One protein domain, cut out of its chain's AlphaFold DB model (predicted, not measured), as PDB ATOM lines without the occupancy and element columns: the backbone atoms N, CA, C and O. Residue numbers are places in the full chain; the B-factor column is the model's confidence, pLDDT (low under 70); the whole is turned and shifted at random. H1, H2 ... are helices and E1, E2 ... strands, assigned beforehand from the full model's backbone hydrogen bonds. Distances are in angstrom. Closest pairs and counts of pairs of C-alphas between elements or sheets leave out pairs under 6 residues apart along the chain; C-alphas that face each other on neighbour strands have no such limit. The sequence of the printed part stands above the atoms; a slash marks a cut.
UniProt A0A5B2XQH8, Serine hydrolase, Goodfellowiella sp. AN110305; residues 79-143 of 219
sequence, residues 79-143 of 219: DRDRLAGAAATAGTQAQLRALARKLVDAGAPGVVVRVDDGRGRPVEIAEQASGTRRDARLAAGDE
ATOM      1  N   ASP A  79     166.467 155.041 175.141       78.88
ATOM      2  CA  ASP A  79     167.295 154.738 176.309       78.88
ATOM      3  C   ASP A  79     168.611 155.525 176.282       78.88
ATOM      4  O   ASP A  79     169.041 156.031 177.322       78.88
ATOM      5  N   ARG A  80     169.223 155.707 175.104       76.31
ATOM      6  CA  ARG A  80     170.423 156.548 174.942       76.31
ATOM      7  C   ARG A  80     170.143 158.011 175.260       76.31
ATOM      8  O   ARG A  80     170.899 158.601 176.030       76.31
ATOM      9  N   ASP A  81     169.049 158.566 174.751       77.25
ATOM     10  CA  ASP A  81     168.644 159.944 175.045       77.25
ATOM     11  C   ASP A  81     168.373 160.150 176.538       77.25
ATOM     12  O   ASP A  81     168.786 161.150 177.135       77.25
ATOM     13  N   ARG A  82     167.733 159.170 177.186       78.81
ATOM     14  CA  ARG A  82     167.466 159.216 178.627       78.81
ATOM     15  C   ARG A  82     168.756 159.146 179.449       78.81
ATOM     16  O   ARG A  82     168.885 159.875 180.434       78.81
ATOM     17  N   LEU A  83     169.716 158.312 179.048       76.81
ATOM     18  CA  LEU A  83     171.032 158.214 179.685       76.81
ATOM     19  C   LEU A  83     171.860 159.491 179.489       76.81
ATOM     20  O   LEU A  83     172.474 159.969 180.443       76.81
ATOM     21  N   ALA A  84     171.830 160.084 178.292       73.31
ATOM     22  CA  ALA A  84     172.488 161.356 178.003       73.31
ATOM     23  C   ALA A  84     171.887 162.504 178.832       73.31
ATOM     24  O   ALA A  84     172.625 163.285 179.438       73.31
ATOM     25  N   GLY A  85     170.555 162.562 178.939       77.12
ATOM     26  CA  GLY A  85     169.855 163.511 179.805       77.12
ATOM     27  C   GLY A  85     170.224 163.341 181.281       77.12
ATOM     28  O   GLY A  85     170.557 164.319 181.947       77.12
ATOM     29  N   ALA A  86     170.254 162.103 181.781       76.69
ATOM     30  CA  ALA A  86     170.649 161.812 183.159       76.69
ATOM     31  C   ALA A  86     172.108 162.209 183.452       76.69
ATOM     32  O   ALA A  86     172.389 162.786 184.506       76.69
ATOM     33  N   ALA A  87     173.030 161.955 182.519       76.25
ATOM     34  CA  ALA A  87     174.430 162.356 182.641       76.25
ATOM     35  C   ALA A  87     174.591 163.886 182.658       76.25
ATOM     36  O   ALA A  87     175.338 164.419 183.483       76.25
ATOM     37  N   ALA A  88     173.850 164.605 181.808       78.44
ATOM     38  CA  ALA A  88     173.834 166.065 181.804       78.44
ATOM     39  C   ALA A  88     173.306 166.631 183.136       78.44
ATOM     40  O   ALA A  88     173.949 167.496 183.735       78.44
ATOM     41  N   THR A  89     172.196 166.093 183.658       81.31
ATOM     42  CA  THR A  89     171.654 166.483 184.971       81.31
ATOM     43  C   THR A  89     172.652 166.219 186.100       81.31
ATOM     44  O   THR A  89     172.844 167.083 186.957       81.31
ATOM     45  N   ALA A  90     173.331 165.067 186.092       84.38
ATOM     46  CA  ALA A  90     174.360 164.742 187.077       84.38
ATOM     47  C   ALA A  90     175.542 165.729 187.023       84.38
ATOM     48  O   ALA A  90     176.014 166.187 188.068       84.38
ATOM     49  N   GLY A  91     175.975 166.116 185.817       87.12
ATOM     50  CA  GLY A  91     176.997 167.145 185.608       87.12
ATOM     51  C   GLY A  91     176.592 168.502 186.193       87.12
ATOM     52  O   GLY A  91     177.338 169.084 186.985       87.12
ATOM     53  N   THR A  92     175.381 168.980 185.887       87.19
ATOM     54  CA  THR A  92     174.836 170.225 186.454       87.19
ATOM     55  C   THR A  92     174.718 170.156 187.978       87.19
ATOM     56  O   THR A  92     175.098 171.097 188.676       87.19
ATOM     57  N   GLN A  93     174.247 169.035 188.527       90.88
ATOM     58  CA  GLN A  93     174.128 168.848 189.971       90.88
ATOM     59  C   GLN A  93     175.495 168.907 190.668       90.88
ATOM     60  O   GLN A  93     175.621 169.541 191.718       90.88
ATOM     61  N   ALA A  94     176.535 168.300 190.088       94.06
ATOM     62  CA  ALA A  94     177.892 168.358 190.629       94.06
ATOM     63  C   ALA A  94     178.449 169.794 190.644       94.06
ATOM     64  O   ALA A  94     179.030 170.215 191.650       94.06
ATOM     65  N   GLN A  95     178.221 170.561 189.573       94.25
ATOM     66  CA  GLN A  95     178.628 171.967 189.475       94.25
ATOM     67  C   GLN A  95     177.918 172.847 190.513       94.25
ATOM     68  O   GLN A  95     178.575 173.571 191.264       94.25
ATOM     69  N   LEU A  96     176.588 172.745 190.614       95.25
ATOM     70  CA  LEU A  96     175.795 173.486 191.601       95.25
ATOM     71  C   LEU A  96     176.224 173.149 193.031       95.25
ATOM     72  O   LEU A  96     176.326 174.035 193.879       95.25
ATOM     73  N   ARG A  97     176.542 171.878 193.295       96.19
ATOM     74  CA  ARG A  97     177.014 171.442 194.608       96.19
ATOM     75  C   ARG A  97     178.389 172.020 194.941       96.19
ATOM     76  O   ARG A  97     178.617 172.457 196.064       96.19
ATOM     77  N   ALA A  98     179.298 172.075 193.968       96.69
ATOM     78  CA  ALA A  98     180.592 172.726 194.146       96.69
ATOM     79  C   ALA A  98     180.454 174.231 194.436       96.69
ATOM     80  O   ALA A  98     181.168 174.750 195.290       96.69
ATOM     81  N   LEU A  99     179.517 174.925 193.779       97.19
ATOM     82  CA  LEU A  99     179.217 176.334 194.064       97.19
ATOM     83  C   LEU A  99     178.617 176.529 195.464       97.19
ATOM     84  O   LEU A  99     179.040 177.431 196.183       97.19
ATOM     85  N   ALA A 100     177.682 175.668 195.873       95.25
ATOM     86  CA  ALA A 100     177.100 175.705 197.214       95.25
ATOM     87  C   ALA A 100     178.166 175.508 198.305       95.25
ATOM     88  O   ALA A 100     178.193 176.267 199.273       95.25
ATOM     89  N   ARG A 101     179.107 174.573 198.108       95.69
ATOM     90  CA  ARG A 101     180.248 174.391 199.020       95.69
ATOM     91  C   ARG A 101     181.133 175.629 199.120       95.69
ATOM     92  O   ARG A 101     181.425 176.047 200.227       95.69
ATOM     93  N   LYS A 102     181.467 176.285 198.001       96.31
ATOM     94  CA  LYS A 102     182.260 177.532 198.030       96.31
ATOM     95  C   LYS A 102     181.622 178.623 198.899       96.31
ATOM     96  O   LYS A 102     182.336 179.387 199.536       96.31
ATOM     97  N   LEU A 103     180.290 178.717 198.920       95.12
ATOM     98  CA  LEU A 103     179.572 179.673 199.771       95.12
ATOM     99  C   LEU A 103     179.611 179.280 201.253       95.12
ATOM    100  O   LEU A 103     179.738 180.153 202.110       95.12
ATOM    101  N   VAL A 104     179.535 177.981 201.552       94.25
ATOM    102  CA  VAL A 104     179.736 177.455 202.910       94.25
ATOM    103  C   VAL A 104     181.165 177.722 203.388       94.25
ATOM    104  O   VAL A 104     181.348 178.282 204.466       94.25
ATOM    105  N   ASP A 105     182.167 177.436 202.555       92.75
ATOM    106  CA  ASP A 105     183.585 177.701 202.837       92.75
ATOM    107  C   ASP A 105     183.863 179.204 203.031       92.75
ATOM    108  O   ASP A 105     184.738 179.590 203.802       92.75
ATOM    109  N   ALA A 106     183.081 180.070 202.375       94.19
ATOM    110  CA  ALA A 106     183.118 181.523 202.557       94.19
ATOM    111  C   ALA A 106     182.401 182.018 203.833       94.19
ATOM    112  O   ALA A 106     182.393 183.222 204.099       94.19
ATOM    113  N   GLY A 107     181.805 181.118 204.622       89.38
ATOM    114  CA  GLY A 107     181.221 181.411 205.933       89.38
ATOM    115  C   GLY A 107     179.696 181.319 206.017       89.38
ATOM    116  O   GLY A 107     179.135 181.649 207.063       89.38
ATOM    117  N   ALA A 108     178.994 180.882 204.962       91.00
ATOM    118  CA  ALA A 108     177.564 180.606 205.076       91.00
ATOM    119  C   ALA A 108     177.328 179.371 205.973       91.00
ATOM    120  O   ALA A 108     177.934 178.327 205.741       91.00
ATOM    121  N   PRO A 109     176.417 179.424 206.965       90.19
ATOM    122  CA  PRO A 109     176.139 178.270 207.825       90.19
ATOM    123  C   PRO A 109     175.509 177.101 207.052       90.19
ATOM    124  O   PRO A 109     175.672 175.947 207.438       90.19
ATOM    125  N   GLY A 110     174.821 177.392 205.947       91.50
ATOM    126  CA  GLY A 110     174.308 176.404 205.015       91.50
ATOM    127  C   GLY A 110     173.708 177.047 203.768       91.50
ATOM    128  O   GLY A 110     173.362 178.230 203.768       91.50
ATOM    129  N   VAL A 111     173.617 176.264 202.699       94.62
ATOM    130  CA  VAL A 111     173.120 176.669 201.384       94.62
ATOM    131  C   VAL A 111     172.219 175.573 200.835       94.62
ATOM    132  O   VAL A 111     172.637 174.423 200.709       94.62
ATOM    133  N   VAL A 112     170.999 175.956 200.458       95.06
ATOM    134  CA  VAL A 112     170.079 175.116 199.691       95.06
ATOM    135  C   VAL A 112     169.996 175.639 198.265       95.06
ATOM    136  O   VAL A 112     169.827 176.838 198.045       95.06
ATOM    137  N   VAL A 113     170.071 174.733 197.296       95.12
ATOM    138  CA  VAL A 113     169.780 175.012 195.890       95.12
ATOM    139  C   VAL A 113     168.712 174.036 195.425       95.12
ATOM    140  O   VAL A 113     168.887 172.823 195.542       95.12
ATOM    141  N   ARG A 114     167.626 174.571 194.866       93.44
ATOM    142  CA  ARG A 114     166.602 173.795 194.171       93.44
ATOM    143  C   ARG A 114     166.430 174.332 192.755       93.44
ATOM    144  O   ARG A 114     166.166 175.520 192.584       93.44
ATOM    145  N   VAL A 115     166.557 173.463 191.759       93.00
ATOM    146  CA  VAL A 115     166.302 173.786 190.349       93.00
ATOM    147  C   VAL A 115     165.173 172.902 189.850       93.00
ATOM    148  O   VAL A 115     165.279 171.679 189.888       93.00
ATOM    149  N   ASP A 116     164.096 173.533 189.396       91.44
ATOM    150  CA  ASP A 116     162.909 172.875 188.860       91.44
ATOM    151  C   ASP A 116     162.646 173.425 187.454       91.44
ATOM    152  O   ASP A 116     162.281 174.590 187.284       91.44
ATOM    153  N   ASP A 117     162.913 172.608 186.438       86.81
ATOM    154  CA  ASP A 117     162.728 172.955 185.027       86.81
ATOM    155  C   ASP A 117     161.379 172.466 184.467       86.81
ATOM    156  O   ASP A 117     161.085 172.660 183.283       86.81
ATOM    157  N   GLY A 118     160.552 171.835 185.311       90.19
ATOM    158  CA  GLY A 118     159.265 171.251 184.948       90.19
ATOM    159  C   GLY A 118     159.340 169.970 184.108       90.19
ATOM    160  O   GLY A 118     158.291 169.461 183.712       90.19
ATOM    161  N   ARG A 119     160.536 169.436 183.817       82.69
ATOM    162  CA  ARG A 119     160.734 168.250 182.963       82.69
ATOM    163  C   ARG A 119     160.987 166.966 183.751       82.69
ATOM    164  O   ARG A 119     161.109 165.899 183.153       82.69
ATOM    165  N   GLY A 120     161.034 167.034 185.079       82.06
ATOM    166  CA  GLY A 120     161.290 165.870 185.916       82.06
ATOM    167  C   GLY A 120     161.369 166.196 187.400       82.06
ATOM    168  O   GLY A 120     160.742 167.136 187.885       82.06
ATOM    169  N   ARG A 121     162.127 165.379 188.139       86.44
ATOM    170  CA  ARG A 121     162.398 165.648 189.552       86.44
ATOM    171  C   ARG A 121     163.323 166.862 189.669       86.44
ATOM    172  O   ARG A 121     164.308 166.918 188.934       86.44
ATOM    173  N   PRO A 122     163.046 167.792 190.597       89.88
ATOM    174  CA  PRO A 122     163.916 168.932 190.812       89.88
ATOM    175  C   PRO A 122     165.296 168.471 191.288       89.88
ATOM    176  O   PRO A 122     165.427 167.506 192.047       89.88
ATOM    177  N   VAL A 123     166.331 169.189 190.862       90.50
ATOM    178  CA  VAL A 123     167.669 169.050 191.435       90.50
ATOM    179  C   VAL A 123     167.654 169.740 192.788       90.50
ATOM    180  O   VAL A 123     167.389 170.937 192.858       90.50
ATOM    181  N   GLU A 124     167.963 169.001 193.849       93.50
ATOM    182  CA  GLU A 124     167.995 169.507 195.220       93.50
ATOM    183  C   GLU A 124     169.366 169.255 195.852       93.50
ATOM    184  O   GLU A 124     169.915 168.148 195.818       93.50
ATOM    185  N   ILE A 125     169.949 170.315 196.402       94.06
ATOM    186  CA  ILE A 125     171.264 170.320 197.039       94.06
ATOM    187  C   ILE A 125     171.131 171.052 198.366       94.06
ATOM    188  O   ILE A 125     170.578 172.146 198.412       94.06
ATOM    189  N   ALA A 126     171.685 170.462 199.422       93.31
ATOM    190  CA  ALA A 126     171.887 171.105 200.709       93.31
ATOM    191  C   ALA A 126     173.345 170.881 201.128       93.31
ATOM    192  O   ALA A 126     173.795 169.739 201.218       93.31
ATOM    193  N   GLU A 127     174.074 171.970 201.346       92.50
ATOM    194  CA  GLU A 127     175.439 171.982 201.878       92.50
ATOM    195  C   GLU A 127     175.430 172.768 203.190       92.50
ATOM    196  O   GLU A 127     174.754 173.790 203.298       92.50
ATOM    197  N   GLN A 128     176.149 172.292 204.202       91.25
ATOM    198  CA  GLN A 128     176.107 172.848 205.554       91.25
ATOM    199  C   GLN A 128     177.516 172.891 206.147       91.25
ATOM    200  O   GLN A 128     178.299 171.963 205.940       91.25
ATOM    201  N   ALA A 129     177.835 173.957 206.882       89.69
ATOM    202  CA  ALA A 129     179.138 174.116 207.521       89.69
ATOM    203  C   ALA A 129     179.369 173.056 208.612       89.69
ATOM    204  O   ALA A 129     178.449 172.665 209.336       89.69
ATOM    205  N   SER A 130     180.620 172.632 208.798       78.94
ATOM    206  CA  SER A 130     180.994 171.825 209.958       78.94
ATOM    207  C   SER A 130     180.861 172.672 211.234       78.94
ATOM    208  O   SER A 130     181.372 173.783 211.322       78.94
ATOM    209  N   GLY A 131     180.119 172.174 212.228       70.56
ATOM    210  CA  GLY A 131     179.879 172.890 213.495       70.56
ATOM    211  C   GLY A 131     178.480 173.493 213.658       70.56
ATOM    212  O   GLY A 131     178.141 173.964 214.741       70.56
ATOM    213  N   THR A 132     177.619 173.411 212.643       73.50
ATOM    214  CA  THR A 132     176.167 173.552 212.844       73.50
ATOM    215  C   THR A 132     175.638 172.464 213.782       73.50
ATOM    216  O   THR A 132     176.165 171.348 213.802       73.50
ATOM    217  N   ARG A 133     174.576 172.774 214.531       71.50
ATOM    218  CA  ARG A 133     173.882 171.837 215.426       71.50
ATOM    219  C   ARG A 133     173.623 170.486 214.741       71.50
ATOM    220  O   ARG A 133     173.016 170.441 213.677       71.50
ATOM    221  N   ARG A 134     174.112 169.387 215.339       60.88
ATOM    222  CA  ARG A 134     174.063 168.034 214.737       60.88
ATOM    223  C   ARG A 134     172.635 167.515 214.540       60.88
ATOM    224  O   ARG A 134     172.416 166.695 213.660       60.88
ATOM    225  N   ASP A 135     171.695 167.995 215.348       67.44
ATOM    226  CA  ASP A 135     170.258 167.713 215.286       67.44
ATOM    227  C   ASP A 135     169.512 168.551 214.230       67.44
ATOM    228  O   ASP A 135     168.354 168.274 213.940       67.44
ATOM    229  N   ALA A 136     170.172 169.537 213.613       69.25
ATOM    230  CA  ALA A 136     169.604 170.418 212.597       69.25
ATOM    231  C   ALA A 136     170.299 170.190 211.246       69.25
ATOM    232  O   ALA A 136     171.127 170.989 210.800       69.25
ATOM    233  N   ARG A 137     170.008 169.052 210.607       84.56
ATOM    234  CA  ARG A 137     170.492 168.771 209.251       84.56
ATOM    235  C   ARG A 137     169.665 169.567 208.246       84.56
ATOM    236  O   ARG A 137     168.487 169.276 208.092       84.56
ATOM    237  N   LEU A 138     170.304 170.490 207.530       88.69
ATOM    238  CA  LEU A 138     169.664 171.232 206.448       88.69
ATOM    239  C   LEU A 138     169.150 170.291 205.350       88.69
ATOM    240  O   LEU A 138     169.878 169.421 204.849       88.69
ATOM    241  N   ALA A 139     167.902 170.500 204.957       88.62
ATOM    242  CA  ALA A 139     167.231 169.827 203.861       88.62
ATOM    243  C   ALA A 139     166.637 170.845 202.881       88.62
ATOM    244  O   ALA A 139     166.350 171.989 203.223       88.62
ATOM    245  N   ALA A 140     166.422 170.422 201.634       88.69
ATOM    246  CA  ALA A 140     165.884 171.308 200.601       88.69
ATOM    247  C   ALA A 140     164.439 171.769 200.866       88.69
ATOM    248  O   ALA A 140     164.011 172.781 200.318       88.69
ATOM    249  N   GLY A 141     163.703 171.028 201.701       87.19
ATOM    250  CA  GLY A 141     162.343 171.357 202.123       87.19
ATOM    251  C   GLY A 141     162.257 172.222 203.382       87.19
ATOM    252  O   GLY A 141     161.145 172.481 203.832       87.19
ATOM    253  N   ASP A 142     163.384 172.644 203.958       88.56
ATOM    254  CA  ASP A 142     163.369 173.451 205.178       88.56
ATOM    255  C   ASP A 142     162.807 174.854 204.923       88.56
ATOM    256  O   ASP A 142     163.072 175.501 203.903       88.56
ATOM    257  N   GLU A 143     162.051 175.358 205.893       89.19
ATOM    258  CA  GLU A 143     161.507 176.708 205.841       89.19
ATOM    259  C   GLU A 143     162.577 177.760 206.144       89.19
ATOM    260  O   GLU A 143     163.399 177.629 207.054       89.19
TER     261      GLU A 143
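This is residues 79 to 143 of the 219 residues of the protein "Serine hydrolase" of Goodfellowiella sp. AN110305 (UniProt A0A5B2XQH8). One long helix, H1, packs with residues 89 to 105 over one face of a two-stranded hairpin, E1 and E2, while residues 79 to 88 of H1 stick out beyond it. The tail, residues 129 to 143, folds back on the hairpin's other side. The printed part has 65 residues, in the order H1, E1, E2, antiparallel strands, class mixed. It is loose, radius of gyration of the C-alphas 13.9 A, spanning 43 by 22 by 17 A.

H1, residues 79 to 105, has every O i to N i+4 pair within hydrogen-bond range. Its closest C-alphas to E1, residues 110 to 115, are Ala 100 and Val 111, 5.8 A; to E2, residues 123 to 128, Arg 101 and Glu 127, 6.1 A. E1 and E2 form an antiparallel hairpin at 176 degrees, with N 113 and O 125 at 2.9 A.

H1 spans 38.7 A from its first to its last C-alpha and begins with C-alpha 79 at (167.295, 154.738, 176.309); E1 and E2 each span 16.9 A from first to last C-alpha, and E2 ends with C-alpha 128 at (176.107, 172.848, 205.554).

The C-alphas of Arg 80 and Arg 133, the farthest apart, are 43.4 A apart. The printed part has no cut and no long link between named elements. Residues 134 to 136 have pLDDT under 70.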